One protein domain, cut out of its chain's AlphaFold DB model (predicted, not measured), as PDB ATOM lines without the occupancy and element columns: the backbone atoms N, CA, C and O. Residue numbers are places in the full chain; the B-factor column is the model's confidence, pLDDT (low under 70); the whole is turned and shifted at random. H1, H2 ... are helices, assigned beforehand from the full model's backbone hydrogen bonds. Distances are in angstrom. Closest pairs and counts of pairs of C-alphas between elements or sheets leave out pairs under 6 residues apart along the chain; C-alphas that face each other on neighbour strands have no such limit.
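What this domain is: This is residues 108 to 229 of the 229 residues of an uncharacterized protein of Rhizobium leguminosarum bv. viciae (UniProt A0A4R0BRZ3). Three short helices, H2, H3 and H5, pack on the later part of one long helix, H4, while H1 packs on H2 and H3, and H6 packs on H2 and H5, with H2 near the middle. Residues 215 to 229, which hold H7, stick out at one end, while the first part of H4 and the link before it reach out at the other. The printed part has 122 residues with seven named helices, H1 to H7 in chain order, and no named strand: all helix. It is loose, with a radius of gyration of the C-alphas of 17.1 A and spans of 66 by 29 by 21 A.

How they stand to each other: H4, residues 162 to 187, touches H3, residues 138 to 149, at Leu 180 and Ser 145, the closest C-alphas, 6.6 A apart; this helical hairpin has a shallow tilt of 16 degrees, opposite ways. H4 touches H2, residues 123 to 135, at a steep tilt of 46 degrees, with C-alphas Ile 183 and Val 134 closest at 5.7 A. H1, residues 108 to 118, touches H2, C-alphas Leu 118 and Arg 126 being closest at 4.8 A. H5, residues 192 to 198, touches H4, C-alphas Ile 195 and Ile 182 being closest at 6.9 A. H6, residues 204 to 214, touches H2, with C-alphas Ile 206 and Val 127 closest at 5.6 A. H7, residues 216 to 226, and H6 meet only through their link. Every O i to N i+4 pair is within hydrogen-bond range in H1, H3, H4, H6 and H7; in H2 it is 8 of 9, in H5 2 of 3.

Where its parts are: H4 measures 37.6 A from C-alpha 162 at (263.103, 351.344, 201.351) to C-alpha 187, and H2 18.7 A. H1 begins at C-alpha 108, (286.313, 334.453, 211.577), and H7 ends at C-alpha 226, (282.803, 345.196, 257.861).

The domain as a whole: The C-alphas farthest apart, those of Pro 160 and His 229, are 66.5 A apart. The printed part has no cut, and its long link is H3 to H4, residues 150 to 161. Residues 227 to 229 have pLDDT under 70.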
ATOM      1  N   GLN A 108     287.288 333.668 212.338       94.38
ATOM      2  CA  GLN A 108     286.313 334.453 211.577       94.38
ATOM      3  C   GLN A 108     284.852 334.130 211.934       94.38
ATOM      4  O   GLN A 108     283.988 335.005 211.857       94.38
ATOM      5  N   THR A 109     284.546 332.882 212.300       95.00
ATOM      6  CA  THR A 109     283.181 332.488 212.668       95.00
ATOM      7  C   THR A 109     282.833 333.067 214.036       95.00
ATOM      8  O   THR A 109     281.782 333.691 214.189       95.00
ATOM      9  N   ILE A 110     283.742 332.931 215.007       96.50
ATOM     10  CA  ILE A 110     283.583 333.489 216.354       96.50
ATOM     11  C   ILE A 110     283.500 335.018 216.304       96.50
ATOM     12  O   ILE A 110     282.627 335.596 216.944       96.50
ATOM     13  N   SER A 111     284.356 335.693 215.533       96.31
ATOM     14  CA  SER A 111     284.349 337.158 215.447       96.31
ATOM     15  C   SER A 111     283.044 337.697 214.851       96.31
ATOM     16  O   SER A 111     282.476 338.652 215.382       96.31
ATOM     17  N   ASN A 112     282.501 337.035 213.824       94.94
ATOM     18  CA  ASN A 112     281.188 337.364 213.262       94.94
ATOM     19  C   ASN A 112     280.049 337.134 214.268       94.94
ATOM     20  O   ASN A 112     279.133 337.952 214.366       94.94
ATOM     21  N   ALA A 113     280.100 336.038 215.025       96.69
ATOM     22  CA  ALA A 113     279.122 335.739 216.065       96.69
ATOM     23  C   ALA A 113     279.177 336.757 217.221       96.69
ATOM     24  O   ALA A 113     278.145 337.262 217.654       96.69
ATOM     25  N   LEU A 114     280.373 337.158 217.659       97.81
ATOM     26  CA  LEU A 114     280.546 338.225 218.647       97.81
ATOM     27  C   LEU A 114     280.021 339.573 218.141       97.81
ATOM     28  O   LEU A 114     279.434 340.322 218.919       97.81
ATOM     29  N   ALA A 115     280.180 339.880 216.849       96.50
ATOM     30  CA  ALA A 115     279.645 341.107 216.260       96.50
ATOM     31  C   ALA A 115     278.107 341.136 216.322       96.50
ATOM     32  O   ALA A 115     277.525 342.153 216.707       96.50
ATOM     33  N   LYS A 116     277.445 339.994 216.065       94.75
ATOM     34  CA  LYS A 116     275.996 339.833 216.300       94.75
ATOM     35  C   LYS A 116     275.645 340.067 217.770       94.75
ATOM     36  O   LYS A 116     274.738 340.838 218.070       94.75
ATOM     37  N   CYS A 117     276.380 339.446 218.693       96.69
ATOM     38  CA  CYS A 117     276.130 339.563 220.131       96.69
ATOM     39  C   CYS A 117     276.380 340.986 220.677       96.69
ATOM     40  O   CYS A 117     275.700 341.410 221.610       96.69
ATOM     41  N   LEU A 118     277.285 341.776 220.084       96.75
ATOM     42  CA  LEU A 118     277.428 343.200 220.414       96.75
ATOM     43  C   LEU A 118     276.148 343.974 220.068       96.75
ATOM     44  O   LEU A 118     275.756 344.893 220.787       96.75
ATOM     45  N   LEU A 119     275.485 343.604 218.974       93.31
ATOM     46  CA  LEU A 119     274.243 344.216 218.503       93.31
ATOM     47  C   LEU A 119     272.983 343.657 219.170       93.31
ATOM     48  O   LEU A 119     271.893 344.169 218.906       93.31
ATOM     49  N   ASP A 120     273.124 342.677 220.064       94.62
ATOM     50  CA  ASP A 120     272.003 342.028 220.732       94.62
ATOM     51  C   ASP A 120     271.093 343.042 221.442       94.62
ATOM     52  O   ASP A 120     271.524 344.067 221.999       94.62
ATOM     53  N   LEU A 121     269.795 342.753 221.404       90.56
ATOM     54  CA  LEU A 121     268.781 343.526 222.114       90.56
ATOM     55  C   LEU A 121     268.771 343.179 223.605       90.56
ATOM     56  O   LEU A 121     268.408 344.016 224.428       90.56
ATOM     57  N   ASN A 122     269.194 341.967 223.963       95.44
ATOM     58  CA  ASN A 122     269.375 341.575 225.344       95.44
ATOM     59  C   ASN A 122     270.652 342.209 225.912       95.44
ATOM     60  O   ASN A 122     271.771 341.928 225.477       95.44
ATOM     61  N   LEU A 123     270.472 343.051 226.929       94.94
ATOM     62  CA  LEU A 123     271.557 343.816 227.537       94.94
ATOM     63  C   LEU A 123     272.608 342.934 228.224       94.94
ATOM     64  O   LEU A 123     273.774 343.325 228.266       94.94
ATOM     65  N   HIS A 124     272.237 341.745 228.715       94.81
ATOM     66  CA  HIS A 124     273.187 340.807 229.320       94.81
ATOM     67  C   HIS A 124     274.143 340.212 228.284       94.81
ATOM     68  O   HIS A 124     275.330 340.087 228.560       94.81
ATOM     69  N   VAL A 125     273.656 339.886 227.083       97.12
ATOM     70  CA  VAL A 125     274.522 339.389 226.000       97.12
ATOM     71  C   VAL A 125     275.464 340.500 225.539       97.12
ATOM     72  O   VAL A 125     276.675 340.305 225.460       97.12
ATOM     73  N   ARG A 126     274.917 341.700 225.314       95.62
ATOM     74  CA  ARG A 126     275.691 342.864 224.867       95.62
ATOM     75  C   ARG A 126     276.798 343.242 225.850       95.62
ATOM     76  O   ARG A 126     277.921 343.496 225.421       95.62
ATOM     77  N   VAL A 127     276.510 343.283 227.156       95.19
ATOM     78  CA  VAL A 127     277.538 343.621 228.155       95.19
ATOM     79  C   VAL A 127     278.617 342.548 228.266       95.19
ATOM     80  O   VAL A 127     279.775 342.896 228.478       95.19
ATOM     81  N   GLU A 128     278.276 341.274 228.057       95.88
ATOM     82  CA  GLU A 128     279.259 340.186 228.047       95.88
ATOM     83  C   GLU A 128     280.270 340.372 226.906       95.88
ATOM     84  O   GLU A 128     281.478 340.270 227.122       95.88
ATOM     85  N   VAL A 129     279.808 340.761 225.710       97.50
ATOM     86  CA  VAL A 129     280.705 341.062 224.579       97.50
ATOM     87  C   VAL A 129     281.552 342.301 224.841       97.50
ATOM     88  O   VAL A 129     282.739 342.300 224.528       97.50
ATOM     89  N   ILE A 130     280.981 343.354 225.435       96.44
ATOM     90  CA  ILE A 130     281.754 344.547 225.814       96.44
ATOM     91  C   ILE A 130     282.854 344.162 226.810       96.44
ATOM     92  O   ILE A 130     284.009 344.534 226.614       96.44
ATOM     93  N   ASN A 131     282.530 343.373 227.839       93.88
ATOM     94  CA  ASN A 131     283.513 342.876 228.802       93.88
ATOM     95  C   ASN A 131     284.606 342.044 228.124       93.88
ATOM     96  O   ASN A 131     285.783 342.271 228.401       93.88
ATOM     97  N   TRP A 132     284.253 341.131 227.218       95.81
ATOM     98  CA  TRP A 132     285.226 340.383 226.422       95.81
ATOM     99  C   TRP A 132     286.143 341.331 225.627       95.81
ATOM    100  O   TRP A 132     287.364 341.292 225.784       95.81
ATOM    101  N   ALA A 133     285.568 342.254 224.852       97.38
ATOM    102  CA  ALA A 133     286.301 343.153 223.960       97.38
ATOM    103  C   ALA A 133     287.222 344.142 224.702       97.38
ATOM    104  O   ALA A 133     288.222 344.610 224.155       97.38
ATOM    105  N   VAL A 134     286.926 344.449 225.966       95.25
ATOM    106  CA  VAL A 134     287.794 345.269 226.823       95.25
ATOM    107  C   VAL A 134     289.099 344.550 227.191       95.25
ATOM    108  O   VAL A 134     290.114 345.218 227.367       95.25
ATOM    109  N   HIS A 135     289.106 343.218 227.284       92.44
ATOM    110  CA  HIS A 135     290.238 342.457 227.838       92.44
ATOM    111  C   HIS A 135     291.070 341.690 226.797       92.44
ATOM    112  O   HIS A 135     292.091 341.100 227.140       92.44
ATOM    113  N   ILE A 136     290.659 341.686 225.530       95.62
ATOM    114  CA  ILE A 136     291.415 341.052 224.437       95.62
ATOM    115  C   ILE A 136     292.617 341.897 223.987       95.62
ATOM    116  O   ILE A 136     292.692 343.099 224.264       95.62
ATOM    117  N   SER A 137     293.539 341.275 223.246       96.75
ATOM    118  CA  SER A 137     294.678 341.969 222.634       96.75
ATOM    119  C   SER A 137     294.232 343.071 221.670       96.75
ATOM    120  O   SER A 137     293.155 342.989 221.078       96.75
ATOM    121  N   ASP A 138     295.086 344.081 221.487       97.25
ATOM    122  CA  ASP A 138     294.823 345.190 220.558       97.25
ATOM    123  C   ASP A 138     294.582 344.696 219.127       97.25
ATOM    124  O   ASP A 138     293.653 345.150 218.474       97.25
ATOM    125  N   GLU A 139     295.347 343.699 218.668       97.31
ATOM    126  CA  GLU A 139     295.179 343.092 217.340       97.31
ATOM    127  C   GLU A 139     293.780 342.483 217.145       97.31
ATOM    128  O   GLU A 139     293.121 342.733 216.136       97.31
ATOM    129  N   ARG A 140     293.293 341.708 218.126       97.56
ATOM    130  CA  ARG A 140     291.954 341.103 218.057       97.56
ATOM    131  C   ARG A 140     290.863 342.159 218.162       97.56
ATOM    132  O   ARG A 140     289.833 342.035 217.504       97.56
ATOM    133  N   PHE A 141     291.077 343.182 218.986       98.19
ATOM    134  CA  PHE A 141     290.130 344.282 219.105       98.19
ATOM    135  C   PHE A 141     290.027 345.085 217.807       98.19
ATOM    136  O   PHE A 141     288.919 345.397 217.389       98.19
ATOM    137  N   GLU A 142     291.150 345.352 217.143       98.00
ATOM    138  CA  GLU A 142     291.174 346.059 215.864       98.00
ATOM    139  C   GLU A 142     290.519 345.243 214.741       98.00
ATOM    140  O   GLU A 142     289.742 345.771 213.952       98.00
ATOM    141  N   ASN A 143     290.749 343.928 214.688       97.88
ATOM    142  CA  ASN A 143     290.021 343.079 213.744       97.88
ATOM    143  C   ASN A 143     288.506 343.084 214.020       97.88
ATOM    144  O   ASN A 143     287.700 343.225 213.100       97.88
ATOM    145  N   PHE A 144     288.114 342.957 215.288       97.88
ATOM    146  CA  PHE A 144     286.715 342.979 215.703       97.88
ATOM    147  C   PHE A 144     286.025 344.311 215.378       97.88
ATOM    148  O   PHE A 144     284.910 344.306 214.857       97.88
ATOM    149  N   SER A 145     286.678 345.442 215.661       97.69
ATOM    150  CA  SER A 145     286.135 346.778 215.401       97.69
ATOM    151  C   SER A 145     285.889 346.988 213.907       97.69
ATOM    152  O   SER A 145     284.780 347.365 213.527       97.69
ATOM    153  N   GLN A 146     286.860 346.630 213.060       96.94
ATOM    154  CA  GLN A 146     286.738 346.716 211.604       96.94
ATOM    155  C   GLN A 146     285.588 345.856 211.070       96.94
ATOM    156  O   GLN A 146     284.834 346.305 210.210       96.94
ATOM    157  N   LEU A 147     285.411 344.636 211.591       96.00
ATOM    158  CA  LEU A 147     284.300 343.764 211.201       96.00
ATOM    159  C   LEU A 147     282.942 344.379 211.559       96.00
ATOM    160  O   LEU A 147     282.039 344.407 210.723       96.00
ATOM    161  N   VAL A 148     282.795 344.895 212.781       95.75
ATOM    162  CA  VAL A 148     281.556 345.539 213.243       95.75
ATOM    163  C   VAL A 148     281.237 346.788 212.411       95.75
ATOM    164  O   VAL A 148     280.087 346.977 212.006       95.75
ATOM    165  N   GLU A 149     282.241 347.616 212.118       93.56
ATOM    166  CA  GLU A 149     282.107 348.814 211.277       93.56
ATOM    167  C   GLU A 149     281.772 348.468 209.819       93.56
ATOM    168  O   GLU A 149     280.990 349.174 209.184       93.56
ATOM    169  N   ALA A 150     282.293 347.348 209.308       92.38
ATOM    170  CA  ALA A 150     281.988 346.826 207.976       92.38
ATOM    171  C   ALA A 150     280.610 346.148 207.869       92.38
ATOM    172  O   ALA A 150     280.202 345.761 206.773       92.38
ATOM    173  N   GLY A 151     279.885 345.996 208.979       90.50
ATOM    174  CA  GLY A 151     278.529 345.458 208.980       90.50
ATOM    175  C   GLY A 151     278.380 344.021 209.472       90.50
ATOM    176  O   GLY A 151     277.304 343.435 209.337       90.50
ATOM    177  N   ALA A 152     279.430 343.421 210.040       91.38
ATOM    178  CA  ALA A 152     279.342 342.070 210.574       91.38
ATOM    179  C   ALA A 152     278.261 341.977 211.663       91.38
ATOM    180  O   ALA A 152     278.169 342.806 212.570       91.38
ATOM    181  N   GLY A 153     277.428 340.945 211.552       84.38
ATOM    182  CA  GLY A 153     276.354 340.663 212.496       84.38
ATOM    183  C   GLY A 153     275.124 341.563 212.398       84.38
ATOM    184  O   GLY A 153     274.231 341.448 213.239       84.38
ATOM    185  N   TRP A 154     275.039 342.431 211.385       87.31
ATOM    186  CA  TRP A 154     273.845 343.238 211.161       87.31
ATOM    187  C   TRP A 154     272.646 342.343 210.826       87.31
ATOM    188  O   TRP A 154     272.750 341.482 209.948       87.31
ATOM    189  N   PRO A 155     271.494 342.539 211.490       78.81
ATOM    190  CA  PRO A 155     270.256 341.905 211.074       78.81
ATOM    191  C   PRO A 155     269.928 342.272 209.623       78.81
ATOM    192  O   PRO A 155     269.892 343.451 209.269       78.81
ATOM    193  N   GLU A 156     269.627 341.276 208.790       75.31
ATOM    194  CA  GLU A 156     269.070 341.525 207.462       75.31
ATOM    195  C   GLU A 156     267.603 341.940 207.588       75.31
ATOM    196  O   GLU A 156     266.679 341.127 207.508       75.31
ATOM    197  N   PHE A 157     267.369 343.230 207.789       74.69
ATOM    198  CA  PHE A 157     266.026 343.771 207.703       74.69
ATOM    199  C   PHE A 157     265.604 343.916 206.239       74.69
ATOM    200  O   PHE A 157     266.282 344.554 205.437       74.69
ATOM    201  N   ARG A 158     264.462 343.315 205.887       81.06
ATOM    202  CA  ARG A 158     263.845 343.437 204.560       81.06
ATOM    203  C   ARG A 158     262.418 343.940 204.697       81.06
ATOM    204  O   ARG A 158     261.457 343.174 204.664       81.06
ATOM    205  N   PHE A 159     262.282 345.247 204.871       83.62
ATOM    206  CA  PHE A 159     260.991 345.917 204.841       83.62
ATOM    207  C   PHE A 159     260.590 346.234 203.394       83.62
ATOM    208  O   PHE A 159     261.447 346.641 202.605       83.62
ATOM    209  N   PRO A 160     259.294 346.133 203.036       88.69
ATOM    210  CA  PRO A 160     258.811 346.549 201.718       88.69
ATOM    211  C   PRO A 160     259.088 348.026 201.398       88.69
ATOM    212  O   PRO A 160     259.225 348.386 200.235       88.69
ATOM    213  N   ASN A 161     259.163 348.881 202.422       88.69
ATOM    214  CA  ASN A 161     259.480 350.299 202.283       88.69
ATOM    215  C   ASN A 161     261.003 350.533 202.382       88.69
ATOM    216  O   ASN A 161     261.562 350.318 203.462       88.69
ATOM    217  N   PRO A 162     261.670 351.041 201.326       85.31
ATOM    218  CA  PRO A 162     263.103 351.344 201.351       85.31
ATOM    219  C   PRO A 162     263.521 352.294 202.481       85.31
ATOM    220  O   PRO A 162     264.516 352.034 203.148       85.31
ATOM    221  N   LEU A 163     262.711 353.316 202.785       87.31
ATOM    222  CA  LEU A 163     263.012 354.278 203.857       87.31
ATOM    223  C   LEU A 163     263.063 353.619 205.242       87.31
ATOM    224  O   LEU A 163     263.779 354.080 206.128       87.31
ATOM    225  N   SER A 164     262.307 352.535 205.438       86.62
ATOM    226  CA  SER A 164     262.375 351.754 206.672       86.62
ATOM    227  C   SER A 164     263.692 350.984 206.761       86.62
ATOM    228  O   SER A 164     264.286 350.958 207.834       86.62
ATOM    229  N   ASN A 165     264.181 350.411 205.656       84.56
ATOM    230  CA  ASN A 165     265.484 349.736 205.642       84.56
ATOM    231  C   ASN A 165     266.613 350.722 205.972       84.56
ATOM    232  O   ASN A 165     267.420 350.439 206.852       84.56
ATOM    233  N   ASP A 166     266.616 351.905 205.351       86.06
ATOM    234  CA  ASP A 166     267.628 352.939 205.603       86.06
ATOM    235  C   ASP A 166     267.634 353.387 207.069       86.06
ATOM    236  O   ASP A 166     268.691 353.471 207.700       86.06
ATOM    237  N   PHE A 167     266.447 353.619 207.640       88.50
ATOM    238  CA  PHE A 167     266.299 353.981 209.047       88.50
ATOM    239  C   PHE A 167     266.871 352.905 209.980       88.50
ATOM    240  O   PHE A 167     267.651 353.220 210.882       88.50
ATOM    241  N   TRP A 168     266.505 351.637 209.768       87.12
ATOM    242  CA  TRP A 168     266.956 350.543 210.628       87.12
ATOM    243  C   TRP A 168     268.450 350.260 210.473       87.12
ATOM    244  O   TRP A 168     269.128 350.100 211.486       87.12
ATOM    245  N   ASN A 169     268.986 350.299 209.252       86.19
ATOM    246  CA  ASN A 169     270.421 350.156 208.998       86.19
ATOM    247  C   ASN A 169     271.224 351.265 209.692       86.19
ATOM    248  O   ASN A 169     272.201 350.987 210.387       86.19
ATOM    249  N   ALA A 170     270.776 352.521 209.588       87.44
ATOM    250  CA  ALA A 170     271.418 353.642 210.275       87.44
ATOM    251  C   ALA A 170     271.337 353.510 211.806       87.44
ATOM    252  O   ALA A 170     272.287 353.849 212.511       87.44
ATOM    253  N   SER A 171     270.214 353.014 212.331       88.75
ATOM    254  CA  SER A 171     270.028 352.766 213.765       88.75
ATOM    255  C   SER A 171     270.967 351.670 214.286       88.75
ATOM    256  O   SER A 171     271.636 351.865 215.305       88.75
ATOM    257  N   ILE A 172     271.087 350.551 213.559       89.62
ATOM    258  CA  ILE A 172     272.029 349.469 213.881       89.62
ATOM    259  C   ILE A 172     273.460 349.999 213.887       89.62
ATOM    260  O   ILE A 172     274.163 349.808 214.878       89.62
ATOM    261  N   LEU A 173     273.876 350.707 212.831       88.75
ATOM    262  CA  LEU A 173     275.225 351.263 212.727       88.75
ATOM    263  C   LEU A 173     275.542 352.187 213.912       88.75
ATOM    264  O   LEU A 173     276.588 352.043 214.538       88.75
ATOM    265  N   LYS A 174     274.616 353.080 214.289       91.12
ATOM    266  CA  LYS A 174     274.779 353.943 215.471       91.12
ATOM    267  C   LYS A 174     274.962 353.133 216.757       91.12
ATOM    268  O   LYS A 174     275.842 353.445 217.557       91.12
ATOM    269  N   ARG A 175     274.158 352.082 216.957       90.69
ATOM    270  CA  ARG A 175     274.262 351.185 218.122       90.69
ATOM    271  C   ARG A 175     275.576 350.391 218.128       90.69
ATOM    272  O   ARG A 175     276.100 350.131 219.215       90.69
ATOM    273  N   ALA A 176     276.082 350.014 216.953       92.19
ATOM    274  CA  ALA A 176     277.352 349.318 216.754       92.19
ATOM    275  C   ALA A 176     278.532 350.210 217.156       92.19
ATOM    276  O   ALA A 176     279.272 349.883 218.083       92.19
ATOM    277  N   VAL A 177     278.631 351.380 216.515       93.44
ATOM    278  CA  VAL A 177     279.692 352.374 216.732       93.44
ATOM    279  C   VAL A 177     279.728 352.810 218.191       93.44
ATOM    280  O   VAL A 177     280.784 352.773 218.812       93.44
ATOM    281  N   ARG A 178     278.566 353.087 218.799       94.94
ATOM    282  CA  ARG A 178     278.492 353.420 220.228       94.94
ATOM    283  C   ARG A 178     279.045 352.310 221.126       94.94
ATOM    284  O   ARG A 178     279.735 352.602 222.096       94.94
ATOM    285  N   GLY A 179     278.761 351.045 220.809       95.38
ATOM    286  CA  GLY A 179     279.324 349.906 221.537       95.38
ATOM    287  C   GLY A 179     280.853 349.877 221.457       95.38
ATOM    288  O   GLY A 179     281.516 349.729 222.482       95.38
ATOM    289  N   LEU A 180     281.410 350.086 220.260       97.56
ATOM    290  CA  LEU A 180     282.858 350.165 220.045       97.56
ATOM    291  C   LEU A 180     283.494 351.351 220.778       97.56
ATOM    292  O   LEU A 180     284.534 351.182 221.406       97.56
ATOM    293  N   ASP A 181     282.871 352.527 220.755       97.44
ATOM    294  CA  ASP A 181     283.405 353.730 221.401       97.44
ATOM    295  C   ASP A 181     283.400 353.634 222.931       97.44
ATOM    296  O   ASP A 181     284.320 354.131 223.595       97.44
ATOM    297  N   ILE A 182     282.412 352.934 223.500       96.88
ATOM    298  CA  ILE A 182     282.409 352.552 224.916       96.88
ATOM    299  C   ILE A 182     283.587 351.621 225.204       96.88
ATOM    300  O   ILE A 182     284.343 351.881 226.140       96.88
ATOM    301  N   ILE A 183     283.788 350.572 224.397       97.38
ATOM    302  CA  ILE A 183     284.913 349.642 224.579       97.38
ATOM    303  C   ILE A 183     286.251 350.391 224.499       97.38
ATOM    304  O   ILE A 183     287.065 350.255 225.411       97.38
ATOM    305  N   ARG A 184     286.457 351.226 223.471       97.94
ATOM    306  CA  ARG A 184     287.654 352.073 223.298       97.94
ATOM    307  C   ARG A 184     287.899 352.933 224.532       97.94
ATOM    308  O   ARG A 184     288.955 352.847 225.141       97.94
ATOM    309  N   SER A 185     286.877 353.658 224.984       97.12
ATOM    310  CA  SER A 185     286.969 354.515 226.170       97.12
ATOM    311  C   SER A 185     287.368 353.747 227.436       97.12
ATOM    312  O   SER A 185     288.135 354.258 228.251       97.12
ATOM    313  N   ILE A 186     286.867 352.520 227.612       95.62
ATOM    314  CA  ILE A 186     287.233 351.668 228.750       95.62
ATOM    315  C   ILE A 186     288.682 351.174 228.627       95.62
ATOM    316  O   ILE A 186     289.388 351.163 229.638       95.62
ATOM    317  N   ARG A 187     289.112 350.764 227.425       95.38
ATOM    318  CA  ARG A 187     290.490 350.327 227.131       95.38
ATOM    319  C   ARG A 187     291.499 351.460 227.333       95.38
ATOM    320  O   ARG A 187     292.561 351.221 227.895       95.38
ATOM    321  N   ASP A 188     291.111 352.690 227.002       95.88
ATOM    322  CA  ASP A 188     291.887 353.917 227.236       95.88
ATOM    323  C   ASP A 188     291.941 354.328 228.721       95.88
ATOM    324  O   ASP A 188     292.566 355.325 229.080       95.88
ATOM    325  N   GLY A 189     291.268 353.586 229.605       93.31
ATOM    326  CA  GLY A 189     291.291 353.829 231.044       93.31
ATOM    327  C   GLY A 189     290.392 354.973 231.511       93.31
ATOM    328  O   GLY A 189     290.567 355.446 232.633       93.31
ATOM    329  N   LYS A 190     289.419 355.424 230.706       94.94
ATOM    330  CA  LYS A 190     288.449 356.426 231.173       94.94
ATOM    331  C   LYS A 190     287.578 355.870 232.305       94.94
ATOM    332  O   LYS A 190     287.173 354.704 232.307       94.94
ATOM    333  N   GLU A 191     287.240 356.746 233.246       92.69
ATOM    334  CA  GLU A 191     286.341 356.439 234.360       92.69
ATOM    335  C   GLU A 191     284.915 356.155 233.875       92.69
ATOM    336  O   GLU A 191     284.372 356.897 233.054       92.69
ATOM    337  N   ILE A 192     284.268 355.122 234.429       92.25
ATOM    338  CA  ILE A 192     282.927 354.685 233.990       92.25
ATOM    339  C   ILE A 192     281.889 355.808 234.126       92.25
ATOM    340  O   ILE A 192     281.055 355.980 233.241       92.25
ATOM    341  N   GLU A 193     281.978 356.624 235.180       91.75
ATOM    342  CA  GLU A 193     281.089 357.778 235.378       91.75
ATOM    343  C   GLU A 193     281.248 358.851 234.295       91.75
ATOM    344  O   GLU A 193     280.289 359.549 233.974       91.75
ATOM    345  N   GLN A 194     282.447 358.999 233.723       94.12
ATOM    346  CA  GLN A 194     282.663 359.908 232.600       94.12
ATOM    347  C   GLN A 194     282.093 359.310 231.312       94.12
ATOM    348  O   GLN A 194     281.353 359.986 230.607       94.12
ATOM    349  N   ILE A 195     282.349 358.025 231.052       94.62
ATOM    350  CA  ILE A 195     281.815 357.320 229.877       94.62
ATOM    351  C   ILE A 195     280.278 357.362 229.874       94.62
ATOM    352  O   ILE A 195     279.665 357.643 228.849       94.62
ATOM    353  N   LYS A 196     279.635 357.168 231.031       93.94
ATOM    354  CA  LYS A 196     278.173 357.252 231.181       93.94
ATOM    355  C   LYS A 196     277.610 358.626 230.794       93.94
ATOM    356  O   LYS A 196     276.497 358.706 230.283       93.94
ATOM    357  N   LYS A 197     278.372 359.704 231.015       94.00
ATOM    358  CA  LYS A 197     278.009 361.064 230.575       94.00
ATOM    359  C   LYS A 197     278.231 361.252 229.077       94.00
ATOM    360  O   LYS A 197     277.377 361.842 228.425       94.00
ATOM    361  N   ASP A 198     279.343 360.741 228.551       94.88
ATOM    362  CA  ASP A 198     279.695 360.837 227.128       94.88
ATOM    363  C   ASP A 198     278.699 360.057 226.242       94.88
ATOM    364  O   ASP A 198     278.434 360.451 225.108       94.88
ATOM    365  N   PHE A 199     278.102 358.981 226.773       94.12
ATOM    366  CA  PHE A 199     277.164 358.103 226.065       94.12
ATOM    367  C   PHE A 199     275.818 357.974 226.794       94.12
ATOM    368  O   PHE A 199     275.353 356.868 227.073       94.12
ATOM    369  N   SER A 200     275.153 359.101 227.066       91.00
ATOM    370  CA  SER A 200     273.883 359.145 227.815       91.00
ATOM    371  C   SER A 200     272.712 358.385 227.172       91.00
ATOM    372  O   SER A 200     271.689 358.174 227.815       91.00
ATOM    373  N   GLU A 201     272.832 358.011 225.897       89.19
ATOM    374  CA  GLU A 201     271.836 357.217 225.166       89.19
ATOM    375  C   GLU A 201     272.015 355.696 225.312       89.19
ATOM    376  O   GLU A 201     271.210 354.925 224.783       89.19
ATOM    377  N   GLU A 202     273.094 355.240 225.949       91.19
ATOM    378  CA  GLU A 202     273.282 353.825 226.261       91.19
ATOM    379  C   GLU A 202     272.628 353.469 227.601       91.19
ATOM    380  O   GLU A 202     272.517 354.299 228.504       91.19
ATOM    381  N   ASP A 203     272.184 352.219 227.726       91.19
ATOM    382  CA  ASP A 203     271.509 351.753 228.932       91.19
ATOM    383  C   ASP A 203     272.455 351.764 230.147       91.19
ATOM    384  O   ASP A 203     273.573 351.235 230.094       91.19
ATOM    385  N   SER A 204     271.995 352.332 231.268       90.38
ATOM    386  CA  SER A 204     272.778 352.394 232.506       90.38
ATOM    387  C   SER A 204     273.191 351.016 233.012       90.38
ATOM    388  O   SER A 204     274.266 350.890 233.594       90.38
ATOM    389  N   PHE A 205     272.392 349.982 232.735       91.50
ATOM    390  CA  PHE A 205     272.684 348.598 233.083       91.50
ATOM    391  C   PHE A 205     274.056 348.134 232.570       91.50
ATOM    392  O   PHE A 205     274.771 347.422 233.283       91.50
ATOM    393  N   ILE A 206     274.445 348.548 231.357       91.50
ATOM    394  CA  ILE A 206     275.739 348.193 230.758       91.50
ATOM    395  C   ILE A 206     276.875 348.734 231.633       91.50
ATOM    396  O   ILE A 206     277.760 347.985 232.050       91.50
ATOM    397  N   PHE A 207     276.823 350.023 231.968       92.88
ATOM    398  CA  PHE A 207     277.848 350.685 232.774       92.88
ATOM    399  C   PHE A 207     277.894 350.155 234.204       92.88
ATOM    400  O   PHE A 207     278.978 349.862 234.711       92.88
ATOM    401  N   ASP A 208     276.733 349.972 234.829       90.81
ATOM    402  CA  ASP A 208     276.628 349.494 236.205       90.81
ATOM    403  C   ASP A 208     277.213 348.070 236.326       90.81
ATOM    404  O   ASP A 208     277.945 347.768 237.272       90.81
ATOM    405  N   THR A 209     276.990 347.208 235.325       89.44
ATOM    406  CA  THR A 209     277.556 345.846 235.268       89.44
ATOM    407  C   THR A 209     279.078 345.850 235.078       89.44
ATOM    408  O   THR A 209     279.797 345.083 235.731       89.44
ATOM    409  N   ILE A 210     279.604 346.730 234.224       88.19
ATOM    410  CA  ILE A 210     281.054 346.873 234.008       88.19
ATOM    411  C   ILE A 210     281.731 347.411 235.275       88.19
ATOM    412  O   ILE A 210     282.734 346.859 235.737       88.19
ATOM    413  N   GLN A 211     281.161 348.452 235.889       88.44
ATOM    414  CA  GLN A 211     281.642 349.020 237.151       88.44
ATOM    415  C   GLN A 211     281.603 347.974 238.268       88.44
ATOM    416  O   GLN A 211     282.549 347.863 239.058       88.44
ATOM    417  N   PHE A 212     280.546 347.158 238.310       85.12
ATOM    418  CA  PHE A 212     280.435 346.046 239.242       85.12
ATOM    419  C   PHE A 212     281.575 345.038 239.048       85.12
ATOM    420  O   PHE A 212     282.222 344.627 240.015       85.12
ATOM    421  N   SER A 213     281.878 344.677 237.809       80.00
ATOM    422  CA  SER A 213     282.947 343.724 237.511       80.00
ATOM    423  C   SER A 213     284.325 344.266 237.914       80.00
ATOM    424  O   SER A 213     285.071 343.574 238.612       80.00
ATOM    425  N   LYS A 214     284.626 345.535 237.600       79.06
ATOM    426  CA  LYS A 214     285.900 346.192 237.958       79.06
ATOM    427  C   LYS A 214     286.109 346.333 239.470       79.06
ATOM    428  O   LYS A 214     287.191 346.060 239.978       79.06
ATOM    429  N   THR A 215     285.064 346.699 240.211       80.19
ATOM    430  CA  THR A 215     285.151 346.975 241.661       80.19
ATOM    431  C   THR A 215     284.910 345.741 242.539       80.19
ATOM    432  O   THR A 215     284.809 345.847 243.764       80.19
ATOM    433  N   ARG A 216     284.801 344.537 241.955       76.69
ATOM    434  CA  ARG A 216     284.496 343.300 242.697       76.69
ATOM    435  C   ARG A 216     285.476 343.040 243.844       76.69
ATOM    436  O   ARG A 216     285.026 342.773 244.955       76.69
ATOM    437  N   ARG A 217     286.788 343.138 243.594       70.00
ATOM    438  CA  ARG A 217     287.827 342.884 244.613       70.00
ATOM    439  C   ARG A 217     287.773 343.900 245.754       70.00
ATOM    440  O   ARG A 217     287.759 343.507 246.913       70.00
ATOM    441  N   GLU A 218     287.670 345.184 245.430       76.88
ATOM    442  CA  GLU A 218     287.602 346.266 246.421       76.88
ATOM    443  C   GLU A 218     286.349 346.176 247.295       76.88
ATOM    444  O   GLU A 218     286.405 346.385 248.504       76.88
ATOM    445  N   ARG A 219     285.200 345.843 246.698       76.69
ATOM    446  CA  ARG A 219     283.954 345.670 247.451       76.69
ATOM    447  C   ARG A 219     283.974 344.420 248.318       76.69
ATOM    448  O   ARG A 219     283.454 344.477 249.427       76.69
ATOM    449  N   LEU A 220     284.586 343.330 247.847       74.81
ATOM    450  CA  LEU A 220     284.776 342.126 248.657       74.81
ATOM    451  C   LEU A 220     285.661 342.420 249.874       74.81
ATOM    452  O   LEU A 220     285.271 342.071 250.983       74.81
ATOM    453  N   ALA A 221     286.780 343.125 249.683       76.38
ATOM    454  CA  ALA A 221     287.651 343.551 250.779       76.38
ATOM    455  C   ALA A 221     286.890 344.422 251.798       76.38
ATOM    456  O   ALA A 221     286.862 344.108 252.983       76.38
ATOM    457  N   LYS A 222     286.145 345.437 251.331       82.00
ATOM    458  CA  LYS A 222     285.296 346.278 252.199       82.00
ATOM    459  C   LYS A 222     284.227 345.487 252.961       82.00
ATOM    460  O   LYS A 222     283.854 345.873 254.065       82.00
ATOM    461  N   TRP A 223     283.674 344.432 252.364       78.88
ATOM    462  CA  TRP A 223     282.675 343.580 253.013       78.88
ATOM    463  C   TRP A 223     283.300 342.671 254.080       78.88
ATOM    464  O   TRP A 223     282.725 342.499 255.155       78.88
ATOM    465  N   GLN A 224     284.495 342.141 253.813       78.50
ATOM    466  CA  GLN A 224     285.266 341.350 254.772       78.50
ATOM    467  C   GLN A 224     285.708 342.189 255.980       78.50
ATOM    468  O   GLN A 224     285.576 341.726 257.107       78.50
ATOM    469  N   ASP A 225     286.111 343.445 255.775       77.69
ATOM    470  CA  ASP A 225     286.447 344.357 256.881       77.69
ATOM    471  C   ASP A 225     285.222 344.690 257.751       77.69
ATOM    472  O   ASP A 225     285.300 344.721 258.976       77.69
ATOM    473  N   LYS A 226     284.050 344.894 257.134       70.94
ATOM    474  CA  LYS A 226     282.803 345.196 257.861       70.94
ATOM    475  C   LYS A 226     282.218 344.017 258.636       70.94
ATOM    476  O   LYS A 226     281.378 344.247 259.491       70.94
ATOM    477  N   SER A 227     282.603 342.785 258.317       66.69
ATOM    478  CA  SER A 227     282.128 341.577 259.011       66.69
ATOM    479  C   SER A 227     283.020 341.175 260.194       66.69
ATOM    480  O   SER A 227     282.729 340.191 260.870       66.69
ATOM    481  N   GLN A 228     284.082 341.945 260.464       53.78
ATOM    482  CA  GLN A 228     284.967 341.800 261.627       53.78
ATOM    483  C   GLN A 228     284.635 342.777 262.777       53.78
ATOM    484  O   GLN A 228     285.342 342.805 263.787       53.78
ATOM    485  N   HIS A 229     283.562 343.561 262.640       47.72
ATOM    486  CA  HIS A 229     283.029 344.491 263.642       47.72
ATOM    487  C   HIS A 229     281.536 344.239 263.860       47.72
ATOM    488  O   HIS A 229     281.063 344.557 264.972       47.72
TER     489      HIS A 229